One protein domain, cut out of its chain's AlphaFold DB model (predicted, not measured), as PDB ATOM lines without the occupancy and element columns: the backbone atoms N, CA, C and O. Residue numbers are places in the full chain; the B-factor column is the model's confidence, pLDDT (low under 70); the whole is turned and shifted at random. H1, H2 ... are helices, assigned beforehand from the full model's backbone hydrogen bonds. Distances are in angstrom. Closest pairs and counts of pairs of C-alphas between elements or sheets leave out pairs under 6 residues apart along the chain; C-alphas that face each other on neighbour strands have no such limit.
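This is residues 31 to 80 and 87 to 142 of the 144 residues of an uncharacterized protein of Eutypa lata (strain UCR-EL1) (UniProt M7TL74). Two helical hairpins, H1 with H2 and H3 with H4, stand side by side and form an elongated bundle of four helices, set round its long axis in the order H1, H2, H4, H3, with each helix running opposite to the ones it touches. The short helix H5 follows H4 after a tight turn and carries the chain on toward the end of the bundle where H1 ends and H3 begins. The 106 printed residues hold five named helices, H1 to H5 in that order along the chain, and no named strand; the class is all helix. The whole is compact, with a radius of gyration of the C-alphas of 13.5 A, and the C-alphas span 40 by 23 by 20 A along their three main axes.

H1, residues 31 to 50, H2, residues 61 to 75, H3, residues 91 to 114, and H4, residues 117 to 132, make a bundle, that is, a group of helices that run along one another. H1 and H2 touch as a helical hairpin, at a shallow tilt of 26 degrees and opposite ways; their closest C-alphas are those of Ser 41 and Thr 64, 6.2 A apart. H1 also touches H3, at a shallow tilt of 13 degrees and opposite ways, with the C-alphas of Ile 46 and Ile 95 the closest at 6.0 A. H2 touches H4, opposite ways at a shallow tilt of 22 degrees, and their closest C-alphas are those of Glu 72 and Ile 124, 6.3 A apart. H3 and H4 form the second helical hairpin and touch with 29 pairs of C-alphas within 8 A, opposite ways at a shallow tilt of 18 degrees; the closest C-alphas are those of Thr 101 and Thr 127, 4.9 A apart. H1 and H4 are apart, and so are H2 and H3. H5, residues 135 to 140, meets H4 only through their link. H5 and H2 are near each other, with 5 pairs of C-alphas within 10 A. H5 is close to H3 but not clearly touching it, with the C-alphas of Ala 94 and Phe 137 the closest at 6.9 A, while H5 and H1 are apart. In H1, H2, H3, H4 and H5, every O i to N i+4 pair is within hydrogen-bond range.

H1 begins at C-alpha 31, (27.383, 2.647, 7.187), and runs 28.4 A from first to last C-alpha, over residues 31 to 50. H2, residues 61 to 75, measures 20.9 A. H3, residues 91 to 114, is the longest helix, with 24 residues over 34.7 A, and starts at C-alpha 91, (24.161, 14.019, 34.824). H4, residues 117 to 132, is 22.4 A long. H5, residues 135 to 140, is 8.6 A long and ends at C-alpha 140, (13.898, 16.438, 32.960).

The two C-alphas farthest apart are those of Thr 55 and Gly 115, at 41.4 A. Residues 81 to 86 are cut out, and C-alphas 80 and 87 stand 16.7 A apart across the cut, which falls in the link from H2 to H3. Of the links that are printed whole, those from H3 to H4 and from H4 to H5 are tight, and the one from H1 to H2, with 10 residues between the helices, is short. The mean pLDDT of the printed part is 83.9, and the values under 70 fall at residues 53 to 60, residue 77 and residue 142.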
ATOM      1  N   ILE A  31      27.476   2.810   5.734       84.19
ATOM      2  CA  ILE A  31      27.383   2.647   7.187       84.19
ATOM      3  C   ILE A  31      28.492   3.368   7.956       84.19
ATOM      4  O   ILE A  31      28.247   3.943   9.013       84.19
ATOM      5  N   GLN A  32      29.714   3.382   7.417       85.19
ATOM      6  CA  GLN A  32      30.865   4.000   8.075       85.19
ATOM      7  C   GLN A  32      30.684   5.513   8.193       85.19
ATOM      8  O   GLN A  32      30.976   6.092   9.236       85.19
ATOM      9  N   SER A  33      30.145   6.149   7.152       85.56
ATOM     10  CA  SER A  33      29.817   7.573   7.179       85.56
ATOM     11  C   SER A  33      28.687   7.864   8.169       85.56
ATOM     12  O   SER A  33      28.768   8.838   8.916       85.56
ATOM     13  N   GLY A  34      27.674   6.993   8.238       86.19
ATOM     14  CA  GLY A  34      26.605   7.083   9.236       86.19
ATOM     15  C   GLY A  34      27.128   7.016  10.675       86.19
ATOM     16  O   GLY A  34      26.798   7.874  11.495       86.19
ATOM     17  N   ILE A  35      28.006   6.050  10.967       88.50
ATOM     18  CA  ILE A  35      28.626   5.881  12.289       88.50
ATOM     19  C   ILE A  35      29.479   7.098  12.665       88.50
ATOM     20  O   ILE A  35      29.357   7.609  13.778       88.50
ATOM     21  N   GLN A  36      30.310   7.603  11.750       87.50
ATOM     22  CA  GLN A  36      31.163   8.771  12.006       87.50
ATOM     23  C   GLN A  36      30.342  10.030  12.313       87.50
ATOM     24  O   GLN A  36      30.649  10.757  13.261       87.50
ATOM     25  N   ASN A  37      29.265  10.265  11.558       86.38
ATOM     26  CA  ASN A  37      28.356  11.380  11.812       86.38
ATOM     27  C   ASN A  37      27.698  11.257  13.194       86.38
ATOM     28  O   ASN A  37      27.676  12.226  13.952       86.38
ATOM     29  N   LEU A  38      27.234  10.056  13.559       89.00
ATOM     30  CA  LEU A  38      26.662   9.777  14.879       89.00
ATOM     31  C   LEU A  38      27.659  10.009  16.018       89.00
ATOM     32  O   LEU A  38      27.298  10.605  17.032       89.00
ATOM     33  N   GLN A  39      28.916   9.589  15.860       89.00
ATOM     34  CA  GLN A  39      29.972   9.852  16.844       89.00
ATOM     35  C   GLN A  39      30.209  11.357  17.032       89.00
ATOM     36  O   GLN A  39      30.362  11.819  18.166       89.00
ATOM     37  N   GLY A  40      30.188  12.127  15.939       86.38
ATOM     38  CA  GLY A  40      30.259  13.588  15.971       86.38
ATOM     39  C   GLY A  40      29.101  14.210  16.753       86.38
ATOM     40  O   GLY A  40      29.336  14.970  17.691       86.38
ATOM     41  N   SER A  41      27.860  13.838  16.432       87.00
ATOM     42  CA  SER A  41      26.679  14.362  17.128       87.00
ATOM     43  C   SER A  41      26.632  13.951  18.606       87.00
ATOM     44  O   SER A  41      26.288  14.765  19.461       87.00
ATOM     45  N   LEU A  42      27.063  12.730  18.947       88.38
ATOM     46  CA  LEU A  42      27.192  12.284  20.339       88.38
ATOM     47  C   LEU A  42      28.189  13.129  21.136       88.38
ATOM     48  O   LEU A  42      27.915  13.450  22.291       88.38
ATOM     49  N   ASN A  43      29.323  13.507  20.537       87.38
ATOM     50  CA  ASN A  43      30.287  14.395  21.192       87.38
ATOM     51  C   ASN A  43      29.660  15.747  21.540       87.38
ATOM     52  O   ASN A  43      29.872  16.243  22.644       87.38
ATOM     53  N   THR A  44      28.851  16.314  20.641       84.88
ATOM     54  CA  THR A  44      28.116  17.557  20.909       84.88
ATOM     55  C   THR A  44      27.170  17.395  22.099       84.88
ATOM     56  O   THR A  44      27.233  18.189  23.033       84.88
ATOM     57  N   VAL A  45      26.368  16.321  22.136       85.06
ATOM     58  CA  VAL A  45      25.442  16.050  23.256       85.06
ATOM     59  C   VAL A  45      26.192  15.914  24.589       85.06
ATOM     60  O   VAL A  45      25.765  16.474  25.599       85.06
ATOM     61  N   ILE A  46      27.320  15.196  24.610       87.25
ATOM     62  CA  ILE A  46      28.145  15.037  25.819       87.25
ATOM     63  C   ILE A  46      28.683  16.391  26.294       87.25
ATOM     64  O   ILE A  46      28.623  16.687  27.488       87.25
ATOM     65  N   LEU A  47      29.207  17.211  25.379       84.50
ATOM     66  CA  LEU A  47      29.753  18.530  25.703       84.50
ATOM     67  C   LEU A  47      28.678  19.480  26.236       84.50
ATOM     68  O   LEU A  47      28.934  20.176  27.219       84.50
ATOM     69  N   ASP A  48      27.485  19.472  25.642       79.94
ATOM     70  CA  ASP A  48      26.361  20.298  26.088       79.94
ATOM     71  C   ASP A  48      25.930  19.932  27.513       79.94
ATOM     72  O   ASP A  48      25.762  20.820  28.356       79.94
ATOM     73  N   LEU A  49      25.830  18.630  27.814       80.44
ATOM     74  CA  LEU A  49      25.542  18.146  29.165       80.44
ATOM     75  C   LEU A  49      26.658  18.511  30.149       80.44
ATOM     76  O   LEU A  49      26.377  18.996  31.244       80.44
ATOM     77  N   ALA A  50      27.922  18.313  29.773       82.75
ATOM     78  CA  ALA A  50      29.062  18.597  30.639       82.75
ATOM     79  C   ALA A  50      29.196  20.094  30.969       82.75
ATOM     80  O   ALA A  50      29.556  20.444  32.093       82.75
ATOM     81  N   GLN A  51      28.898  20.972  30.007       80.12
ATOM     82  CA  GLN A  51      29.030  22.426  30.141       80.12
ATOM     83  C   GLN A  51      27.743  23.123  30.610       80.12
ATOM     84  O   GLN A  51      27.742  24.348  30.720       80.12
ATOM     85  N   GLU A  52      26.663  22.376  30.865       72.38
ATOM     86  CA  GLU A  52      25.351  22.913  31.264       72.38
ATOM     87  C   GLU A  52      24.800  23.954  30.269       72.38
ATOM     88  O   GLU A  52      24.064  24.877  30.624       72.38
ATOM     89  N   ARG A  53      25.152  23.814  28.985       62.28
ATOM     90  CA  ARG A  53      24.799  24.757  27.909       62.28
ATOM     91  C   ARG A  53      23.413  24.480  27.326       62.28
ATOM     92  O   ARG A  53      23.221  24.475  26.115       62.28
ATOM     93  N   TYR A  54      22.423  24.318  28.199       60.03
ATOM     94  CA  TYR A  54      21.048  23.934  27.853       60.03
ATOM     95  C   TYR A  54      20.295  24.942  26.957       60.03
ATOM     96  O   TYR A  54      19.196  24.654  26.492       60.03
ATOM     97  N   THR A  55      20.835  26.149  26.748       47.25
ATOM     98  CA  THR A  55      20.067  27.314  26.278       47.25
ATOM     99  C   THR A  55      20.389  27.803  24.865       47.25
ATOM    100  O   THR A  55      19.603  28.582  24.328       47.25
ATOM    101  N   SER A  56      21.479  27.364  24.223       44.50
ATOM    102  CA  SER A  56      21.866  27.869  22.885       44.50
ATOM    103  C   SER A  56      21.851  26.829  21.760       44.50
ATOM    104  O   SER A  56      21.969  27.192  20.594       44.50
ATOM    105  N   ILE A  57      21.642  25.555  22.091       45.69
ATOM    106  CA  ILE A  57      21.385  24.448  21.166       45.69
ATOM    107  C   ILE A  57      20.334  23.599  21.885       45.69
ATOM    108  O   ILE A  57      20.599  23.105  22.972       45.69
ATOM    109  N   ARG A  58      19.134  23.391  21.336       51.12
ATOM    110  CA  ARG A  58      18.088  22.518  21.937       51.12
ATOM    111  C   ARG A  58      18.442  21.003  21.895       51.12
ATOM    112  O   ARG A  58      17.591  20.139  22.056       51.12
ATOM    113  N   SER A  59      19.740  20.732  21.749       56.53
ATOM    114  CA  SER A  59      20.523  19.509  21.577       56.53
ATOM    115  C   SER A  59      20.218  18.667  20.340       56.53
ATOM    116  O   SER A  59      19.083  18.281  20.057       56.53
ATOM    117  N   ASP A  60      21.298  18.264  19.675       68.81
ATOM    118  CA  ASP A  60      21.322  17.196  18.678       68.81
ATOM    119  C   ASP A  60      20.843  15.850  19.244       68.81
ATOM    120  O   ASP A  60      20.900  14.860  18.528       68.81
ATOM    121  N   TYR A  61      20.349  15.760  20.488       78.00
ATOM    122  CA  TYR A  61      19.873  14.510  21.068       78.00
ATOM    123  C   TYR A  61      18.718  13.910  20.249       78.00
ATOM    124  O   TYR A  61      18.765  12.765  19.804       78.00
ATOM    125  N   SER A  62      17.688  14.704  19.947       81.31
ATOM    126  CA  SER A  62      16.557  14.213  19.149       81.31
ATOM    127  C   SER A  62      16.965  13.872  17.707       81.31
ATOM    128  O   SER A  62      16.464  12.901  17.140       81.31
ATOM    129  N   SER A  63      17.895  14.634  17.124       83.25
ATOM    130  CA  SER A  63      18.445  14.399  15.782       83.25
ATOM    131  C   SER A  63      19.296  13.125  15.730       83.25
ATOM    132  O   SER A  63      19.054  12.240  14.913       83.25
ATOM    133  N   THR A  64      20.222  12.974  16.676       84.38
ATOM    134  CA  THR A  64      21.079  11.794  16.859       84.38
ATOM    135  C   THR A  64      20.230  10.551  17.096       84.38
ATOM    136  O   THR A  64      20.490   9.521  16.482       84.38
ATOM    137  N   GLY A  65      19.166  10.648  17.900       84.19
ATOM    138  CA  GLY A  65      18.216   9.555  18.102       84.19
ATOM    139  C   GLY A  65      17.529   9.102  16.810       84.19
ATOM    140  O   GLY A  65      17.379   7.904  16.591       84.19
ATOM    141  N   ARG A  66      17.165  10.029  15.911       84.94
ATOM    142  CA  ARG A  66      16.608   9.677  14.588       84.94
ATOM    143  C   ARG A  66      17.646   9.020  13.687       84.94
ATOM    144  O   ARG A  66      17.331   8.022  13.047       84.94
ATOM    145  N   SER A  67      18.866   9.552  13.653       85.56
ATOM    146  CA  SER A  67      19.974   8.965  12.891       85.56
ATOM    147  C   SER A  67      20.303   7.552  13.375       85.56
ATOM    148  O   SER A  67      20.575   6.665  12.570       85.56
ATOM    149  N   LEU A  68      20.221   7.317  14.686       86.81
ATOM    150  CA  LEU A  68      20.445   6.004  15.275       86.81
ATOM    151  C   LEU A  68      19.300   5.033  14.965       86.81
ATOM    152  O   LEU A  68      19.566   3.885  14.637       86.81
ATOM    153  N   ALA A  69      18.046   5.495  14.991       84.75
ATOM    154  CA  ALA A  69      16.896   4.685  14.590       84.75
ATOM    155  C   ALA A  69      16.939   4.299  13.100       84.75
ATOM    156  O   ALA A  69      16.565   3.187  12.741       84.75
ATOM    157  N   TYR A  70      17.418   5.197  12.230       83.50
ATOM    158  CA  TYR A  70      17.669   4.871  10.824       83.50
ATOM    159  C   TYR A  70      18.716   3.757  10.700       83.50
ATOM    160  O   TYR A  70      18.488   2.765  10.015       83.50
ATOM    161  N   LEU A  71      19.829   3.889  11.428       82.31
ATOM    162  CA  LEU A  71      20.892   2.889  11.436       82.31
ATOM    163  C   LEU A  71      20.423   1.533  11.996       82.31
ATOM    164  O   LEU A  71      20.809   0.492  11.472       82.31
ATOM    165  N   GLU A  72      19.583   1.542  13.033       85.12
ATOM    166  CA  GLU A  72      18.968   0.332  13.589       85.12
ATOM    167  C   GLU A  72      18.164  -0.410  12.518       85.12
ATOM    168  O   GLU A  72      18.412  -1.591  12.314       85.12
ATOM    169  N   VAL A  73      17.274   0.280  11.794       84.12
ATOM    170  CA  VAL A  73      16.419  -0.325  10.754       84.12
ATOM    171  C   VAL A  73      17.227  -0.860   9.568       84.12
ATOM    172  O   VAL A  73      16.880  -1.901   9.014       84.12
ATOM    173  N   GLU A  74      18.303  -0.174   9.181       80.19
ATOM    174  CA  GLU A  74      19.175  -0.597   8.076       80.19
ATOM    175  C   GLU A  74      19.968  -1.876   8.400       80.19
ATOM    176  O   GLU A  74      20.179  -2.719   7.528       80.19
ATOM    177  N   ILE A  75      20.409  -2.046   9.652       78.38
ATOM    178  CA  ILE A  75      21.233  -3.194  10.075       78.38
ATOM    179  C   ILE A  75      20.365  -4.346  10.607       78.38
ATOM    180  O   ILE A  75      20.697  -5.529  10.438       78.38
ATOM    181  N   ILE A  76      19.267  -4.017  11.288       80.75
ATOM    182  CA  ILE A  76      18.372  -4.968  11.942       80.75
ATOM    183  C   ILE A  76      16.925  -4.705  11.506       80.75
ATOM    184  O   ILE A  76      16.318  -3.719  11.918       80.75
ATOM    185  N   PRO A  77      16.322  -5.615  10.721       61.28
ATOM    186  CA  PRO A  77      14.918  -5.481  10.336       61.28
ATOM    187  C   PRO A  77      13.959  -5.706  11.518       61.28
ATOM    188  O   PRO A  77      12.847  -5.177  11.523       61.28
ATOM    189  N   ASP A  78      14.394  -6.465  12.526       71.19
ATOM    190  CA  ASP A  78      13.662  -6.695  13.769       71.19
ATOM    191  C   ASP A  78      14.123  -5.706  14.847       71.19
ATOM    192  O   ASP A  78      15.317  -5.469  15.011       71.19
ATOM    193  N   ARG A  79      13.195  -5.129  15.619       70.25
ATOM    194  CA  ARG A  79      13.575  -4.195  16.690       70.25
ATOM    195  C   ARG A  79      14.457  -4.869  17.733       70.25
ATOM    196  O   ARG A  79      14.204  -6.011  18.124       70.25
ATOM    197  N   CYS A  80      15.425  -4.119  18.246       80.19
ATOM    198  CA  CYS A  80      16.247  -4.569  19.354       80.19
ATOM    199  C   CYS A  80      15.393  -4.965  20.563       80.19
ATOM    200  O   CYS A  80      14.455  -4.264  20.950       80.19
ATOM    201  N   SER A  87      17.012   3.926  33.290       89.88
ATOM    202  CA  SER A  87      17.139   5.305  32.820       89.88
ATOM    203  C   SER A  87      18.124   6.105  33.670       89.88
ATOM    204  O   SER A  87      18.167   5.969  34.896       89.88
ATOM    205  N   ALA A  88      18.903   6.959  33.013       90.19
ATOM    206  CA  ALA A  88      19.783   7.882  33.700       90.19
ATOM    207  C   ALA A  88      18.957   8.825  34.584       90.19
ATOM    208  O   ALA A  88      17.972   9.409  34.133       90.19
ATOM    209  N   THR A  89      19.364   8.971  35.843       90.00
ATOM    210  CA  THR A  89      18.724   9.882  36.811       90.00
ATOM    211  C   THR A  89      19.638  11.032  37.226       90.00
ATOM    212  O   THR A  89      19.177  12.015  37.798       90.00
ATOM    213  N   THR A  90      20.930  10.938  36.903       89.88
ATOM    214  CA  THR A  90      21.936  11.966  37.180       89.88
ATOM    215  C   THR A  90      22.701  12.339  35.912       89.88
ATOM    216  O   THR A  90      22.784  11.553  34.963       89.88
ATOM    217  N   LYS A  91      23.308  13.532  35.919       87.94
ATOM    218  CA  LYS A  91      24.161  14.019  34.824       87.94
ATOM    219  C   LYS A  91      25.328  13.070  34.546       87.94
ATOM    220  O   LYS A  91      25.572  12.728  33.393       87.94
ATOM    221  N   ASP A  92      26.004  12.604  35.592       90.25
ATOM    222  CA  ASP A  92      27.157  11.707  35.456       90.25
ATOM    223  C   ASP A  92      26.756  10.360  34.846       90.25
ATOM    224  O   ASP A  92      27.454   9.838  33.981       90.25
ATOM    225  N   GLN A  93      25.592   9.824  35.232       92.31
ATOM    226  CA  GLN A  93      25.055   8.597  34.646       92.31
ATOM    227  C   GLN A  93      24.682   8.797  33.169       92.31
ATOM    228  O   GLN A  93      24.984   7.940  32.342       92.31
ATOM    229  N   ALA A  94      24.076   9.938  32.825       90.19
ATOM    230  CA  ALA A  94      23.762  10.281  31.440       90.19
ATOM    231  C   ALA A  94      25.031  10.378  30.577       90.19
ATOM    232  O   ALA A  94      25.094   9.773  29.509       90.19
ATOM    233  N   ILE A  95      26.067  11.073  31.059       90.00
ATOM    234  CA  ILE A  95      27.362  11.174  30.368       90.00
ATOM    235  C   ILE A  95      28.004   9.791  30.213       90.00
ATOM    236  O   ILE A  95      28.461   9.461  29.120       90.00
ATOM    237  N   ALA A  96      27.992   8.957  31.257       93.12
ATOM    238  CA  ALA A  96      28.543   7.605  31.195       93.12
ATOM    239  C   ALA A  96      27.846   6.740  30.127       93.12
ATOM    240  O   ALA A  96      28.515   6.040  29.366       93.12
ATOM    241  N   TYR A  97      26.517   6.816  30.012       94.19
ATOM    242  CA  TYR A  97      25.772   6.098  28.970       94.19
ATOM    243  C   TYR A  97      26.061   6.623  27.563       94.19
ATOM    244  O   TYR A  97      26.211   5.826  26.636       94.19
ATOM    245  N   LEU A  98      26.214   7.937  27.384       91.75
ATOM    246  CA  LEU A  98      26.610   8.507  26.093       91.75
ATOM    247  C   LEU A  98      28.038   8.100  25.694       91.75
ATOM    248  O   LEU A  98      28.281   7.774  24.535       91.75
ATOM    249  N   GLN A  99      28.973   8.050  26.644       93.12
ATOM    250  CA  GLN A  99      30.331   7.550  26.403       93.12
ATOM    251  C   GLN A  99      30.334   6.055  26.055       93.12
ATOM    252  O   GLN A  99      31.026   5.638  25.128       93.12
ATOM    253  N   ALA A 100      29.513   5.250  26.734       93.88
ATOM    254  CA  ALA A 100      29.327   3.842  26.388       93.88
ATOM    255  C   ALA A 100      28.703   3.674  24.988       93.88
ATOM    256  O   ALA A 100      29.117   2.799  24.233       93.88
ATOM    257  N   THR A 101      27.776   4.558  24.605       93.38
ATOM    258  CA  THR A 101      27.204   4.609  23.247       93.38
ATOM    259  C   THR A 101      28.301   4.855  22.201       93.38
ATOM    260  O   THR A 101      28.347   4.172  21.183       93.38
ATOM    261  N   GLN A 102      29.233   5.783  22.454       92.19
ATOM    262  CA  GLN A 102      30.374   6.011  21.555       92.19
ATOM    263  C   GLN A 102      31.298   4.797  21.444       92.19
ATOM    264  O   GLN A 102      31.778   4.496  20.350       92.19
ATOM    265  N   ALA A 103      31.542   4.104  22.558       93.00
ATOM    266  CA  ALA A 103      32.345   2.889  22.567       93.00
ATOM    267  C   ALA A 103      31.720   1.794  21.693       93.00
ATOM    268  O   ALA A 103      32.411   1.220  20.854       93.00
ATOM    269  N   GLU A 104      30.412   1.568  21.810       93.19
ATOM    270  CA  GLU A 104      29.697   0.591  20.981       93.19
ATOM    271  C   GLU A 104      29.662   0.993  19.498       93.19
ATOM    272  O   GLU A 104      29.795   0.130  18.635       93.19
ATOM    273  N   LEU A 105      29.604   2.289  19.166       91.50
ATOM    274  CA  LEU A 105      29.754   2.743  17.775       91.50
ATOM    275  C   LEU A 105      31.153   2.471  17.199       91.50
ATOM    276  O   LEU A 105      31.276   2.181  16.010       91.50
ATOM    277  N   MET A 106      32.212   2.548  18.013       92.12
ATOM    278  CA  MET A 106      33.558   2.155  17.572       92.12
ATOM    279  C   MET A 106      33.640   0.649  17.308       92.12
ATOM    280  O   MET A 106      34.218   0.241  16.301       92.12
ATOM    281  N   VAL A 107      33.034  -0.165  18.178       92.19
ATOM    282  CA  VAL A 107      32.934  -1.618  17.974       92.19
ATOM    283  C   VAL A 107      32.146  -1.918  16.700       92.19
ATOM    284  O   VAL A 107      32.650  -2.621  15.832       92.19
ATOM    285  N   LEU A 108      30.987  -1.281  16.510       90.75
ATOM    286  CA  LEU A 108      30.174  -1.423  15.304       90.75
ATOM    287  C   LEU A 108      30.941  -1.035  14.030       90.75
ATOM    288  O   LEU A 108      30.835  -1.722  13.016       90.75
ATOM    289  N   SER A 109      31.730   0.043  14.063       91.06
ATOM    290  CA  SER A 109      32.580   0.440  12.931       91.06
ATOM    291  C   SER A 109      33.598  -0.651  12.594       91.06
ATOM    292  O   SER A 109      33.756  -1.001  11.421       91.06
ATOM    293  N   GLN A 110      34.241  -1.230  13.611       90.94
ATOM    294  CA  GLN A 110      35.204  -2.314  13.442       90.94
ATOM    295  C   GLN A 110      34.546  -3.598  12.923       90.94
ATOM    296  O   GLN A 110      35.091  -4.239  12.020       90.94
ATOM    297  N   ASP A 111      33.371  -3.950  13.437       90.25
ATOM    298  CA  ASP A 111      32.588  -5.097  12.983       90.25
ATOM    299  C   ASP A 111      32.135  -4.917  11.537       90.25
ATOM    300  O   ASP A 111      32.239  -5.848  10.742       90.25
ATOM    301  N   ALA A 112      31.731  -3.707  11.146       87.62
ATOM    302  CA  ALA A 112      31.374  -3.401   9.766       87.62
ATOM    303  C   ALA A 112      32.570  -3.524   8.803       87.62
ATOM    304  O   ALA A 112      32.421  -4.072   7.712       87.62
ATOM    305  N   ILE A 113      33.775  -3.107   9.212       88.06
ATOM    306  CA  ILE A 113      35.017  -3.346   8.447       88.06
ATOM    307  C   ILE A 113      35.292  -4.853   8.335       88.06
ATOM    308  O   ILE A 113      35.579  -5.388   7.258       88.06
ATOM    309  N   ASN A 114      35.157  -5.562   9.455       87.88
ATOM    310  CA  ASN A 114      35.386  -6.997   9.540       87.88
ATOM    311  C   ASN A 114      34.247  -7.827   8.941       87.88
ATOM    312  O   ASN A 114      34.419  -9.035   8.816       87.88
ATOM    313  N   GLY A 115      33.135  -7.210   8.528       86.12
ATOM    314  CA  GLY A 115      31.916  -7.878   8.061       86.12
ATOM    315  C   GLY A 115      31.330  -8.858   9.072       86.12
ATOM    316  O   GLY A 115      30.778  -9.881   8.672       86.12
ATOM    317  N   ASP A 116      31.493  -8.576  10.363       89.19
ATOM    318  CA  ASP A 116      30.966  -9.388  11.453       89.19
ATOM    319  C   ASP A 116      29.529  -8.968  11.780       89.19
ATOM    320  O   ASP A 116      29.252  -8.133  12.643       89.19
ATOM    321  N   CYS A 117      28.588  -9.538  11.032       85.75
ATOM    322  CA  CYS A 117      27.177  -9.190  11.132       85.75
ATOM    323  C   CYS A 117      26.563  -9.518  12.497       85.75
ATOM    324  O   CYS A 117      25.702  -8.784  12.975       85.75
ATOM    325  N   ALA A 118      26.955 -10.630  13.120       85.69
ATOM    326  CA  ALA A 118      26.359 -11.055  14.386       85.69
ATOM    327  C   ALA A 118      26.746 -10.095  15.520       85.69
ATOM    328  O   ALA A 118      25.887  -9.671  16.302       85.69
ATOM    329  N   ASN A 119      28.022  -9.704  15.560       87.56
ATOM    330  CA  ASN A 119      28.514  -8.763  16.557       87.56
ATOM    331  C   ASN A 119      28.005  -7.344  16.293       87.56
ATOM    332  O   ASN A 119      27.465  -6.733  17.215       87.56
ATOM    333  N   GLY A 120      27.989  -6.868  15.043       88.62
ATOM    334  CA  GLY A 120      27.471  -5.524  14.776       88.62
ATOM    335  C   GLY A 120      25.971  -5.371  15.053       88.62
ATOM    336  O   GLY A 120      25.559  -4.335  15.571       88.62
ATOM    337  N   LYS A 121      25.146  -6.409  14.832       87.94
ATOM    338  CA  LYS A 121      23.742  -6.404  15.293       87.94
ATOM    339  C   LYS A 121      23.642  -6.283  16.819       87.94
ATOM    340  O   LYS A 121      22.804  -5.562  17.352       87.94
ATOM    341  N   THR A 122      24.532  -6.951  17.544       88.88
ATOM    342  CA  THR A 122      24.585  -6.830  19.006       88.88
ATOM    343  C   THR A 122      24.998  -5.417  19.428       88.88
ATOM    344  O   THR A 122      24.355  -4.825  20.299       88.88
ATOM    345  N   SER A 123      26.019  -4.840  18.789       89.88
ATOM    346  CA  SER A 123      26.510  -3.497  19.106       89.88
ATOM    347  C   SER A 123      25.516  -2.394  18.764       89.88
ATOM    348  O   SER A 123      25.349  -1.480  19.571       89.88
ATOM    349  N   ILE A 124      24.781  -2.472  17.648       89.06
ATOM    350  CA  ILE A 124      23.749  -1.464  17.354       89.06
ATOM    351  C   ILE A 124      22.610  -1.522  18.381       89.06
ATOM    352  O   ILE A 124      22.190  -0.475  18.865       89.06
ATOM    353  N   CYS A 125      22.195  -2.713  18.833       89.19
ATOM    354  CA  CYS A 125      21.190  -2.817  19.895       89.19
ATOM    355  C   CYS A 125      21.659  -2.244  21.226       89.19
ATOM    356  O   CYS A 125      20.915  -1.520  21.887       89.19
ATOM    357  N   ARG A 126      22.909  -2.507  21.615       90.88
ATOM    358  CA  ARG A 126      23.490  -1.874  22.806       90.88
ATOM    359  C   ARG A 126      23.558  -0.359  22.658       90.88
ATOM    360  O   ARG A 126      23.192   0.345  23.593       90.88
ATOM    361  N   THR A 127      23.962   0.128  21.486       91.56
ATOM    362  CA  THR A 127      24.016   1.560  21.163       91.56
ATOM    363  C   THR A 127      22.645   2.213  21.346       91.56
ATOM    364  O   THR A 127      22.529   3.188  22.085       91.56
ATOM    365  N   VAL A 128      21.593   1.648  20.739       90.12
ATOM    366  CA  VAL A 128      20.205   2.131  20.856       90.12
ATOM    367  C   VAL A 128      19.738   2.129  22.309       90.12
ATOM    368  O   VAL A 128      19.206   3.133  22.785       90.12
ATOM    369  N   ASN A 129      19.984   1.038  23.037       91.00
ATOM    370  CA  ASN A 129      19.523   0.902  24.413       91.00
ATOM    371  C   ASN A 129      20.225   1.883  25.369       91.00
ATOM    372  O   ASN A 129      19.567   2.544  26.175       91.00
ATOM    373  N   LEU A 130      21.549   2.027  25.262       93.12
ATOM    374  CA  LEU A 130      22.328   2.987  26.054       93.12
ATOM    375  C   LEU A 130      21.900   4.425  25.762       93.12
ATOM    376  O   LEU A 130      21.682   5.208  26.688       93.12
ATOM    377  N   TYR A 131      21.730   4.757  24.484       90.88
ATOM    378  CA  TYR A 131      21.319   6.087  24.068       90.88
ATOM    379  C   TYR A 131      19.906   6.434  24.553       90.88
ATOM    380  O   TYR A 131      19.675   7.520  25.093       90.88
ATOM    381  N   GLY A 132      18.968   5.494  24.415       89.12
ATOM    382  CA  GLY A 132      17.586   5.641  24.869       89.12
ATOM    383  C   GLY A 132      17.461   5.802  26.386       89.12
ATOM    384  O   GLY A 132      16.616   6.566  26.852       89.12
ATOM    385  N   ALA A 133      18.342   5.175  27.174       90.75
ATOM    386  CA  ALA A 133      18.344   5.315  28.632       90.75
ATOM    387  C   ALA A 133      18.651   6.746  29.113       90.75
ATOM    388  O   ALA A 133      18.325   7.100  30.247       90.75
ATOM    389  N   VAL A 134      19.226   7.594  28.257       90.38
ATOM    390  CA  VAL A 134      19.530   9.003  28.555       90.38
ATOM    391  C   VAL A 134      18.299   9.915  28.393       90.38
ATOM    392  O   VAL A 134      18.268  11.013  28.952       90.38
ATOM    393  N   ALA A 135      17.246   9.458  27.703       86.62
ATOM    394  CA  ALA A 135      16.111  10.292  27.300       86.62
ATOM    395  C   ALA A 135      15.370  10.928  28.483       86.62
ATOM    396  O   ALA A 135      15.049  12.115  28.445       86.62
ATOM    397  N   ALA A 136      15.125  10.159  29.547       83.81
ATOM    398  CA  ALA A 136      14.409  10.648  30.726       83.81
ATOM    399  C   ALA A 136      15.170  11.783  31.431       83.81
ATOM    400  O   ALA A 136      14.566  12.773  31.844       83.81
ATOM    401  N   PHE A 137      16.501  11.673  31.513       87.06
ATOM    402  CA  PHE A 137      17.336  12.722  32.090       87.06
ATOM    403  C   PHE A 137      17.264  13.998  31.244       87.06
ATOM    404  O   PHE A 137      16.936  15.061  31.767       87.06
ATOM    405  N   VAL A 138      17.490  13.876  29.933       82.19
ATOM    406  CA  VAL A 138      17.480  14.994  28.971       82.19
ATOM    407  C   VAL A 138      16.131  15.731  28.980       82.19
ATOM    408  O   VAL A 138      16.097  16.960  29.048       82.19
ATOM    409  N   GLN A 139      15.014  14.999  29.050       81.25
ATOM    410  CA  GLN A 139      13.678  15.586  29.208       81.25
ATOM    411  C   GLN A 139      13.517  16.347  30.531       81.25
ATOM    412  O   GLN A 139      12.933  17.430  30.550       81.25
ATOM    413  N   SER A 140      14.043  15.812  31.637       79.50
ATOM    414  CA  SER A 140      13.898  16.438  32.960       79.50
ATOM    415  C   SER A 140      14.680  17.746  33.109       79.50
ATOM    416  O   SER A 140      14.261  18.622  33.862       79.50
ATOM    417  N   VAL A 141      15.769  17.918  32.352       75.44
ATOM    418  CA  VAL A 141      16.557  19.163  32.309       75.44
ATOM    419  C   VAL A 141      16.077  20.152  31.233       75.44
ATOM    420  O   VAL A 141      16.721  21.173  31.007       75.44
ATOM    421  N   GLY A 142      14.927  19.893  30.594       62.38
ATOM    422  CA  GLY A 142      14.269  20.830  29.673       62.38
ATOM    423  C   GLY A 142      14.809  20.827  28.239       62.38
ATOM    424  O   GLY A 142      14.615  21.800  27.511       62.38
TER     425      GLY A 142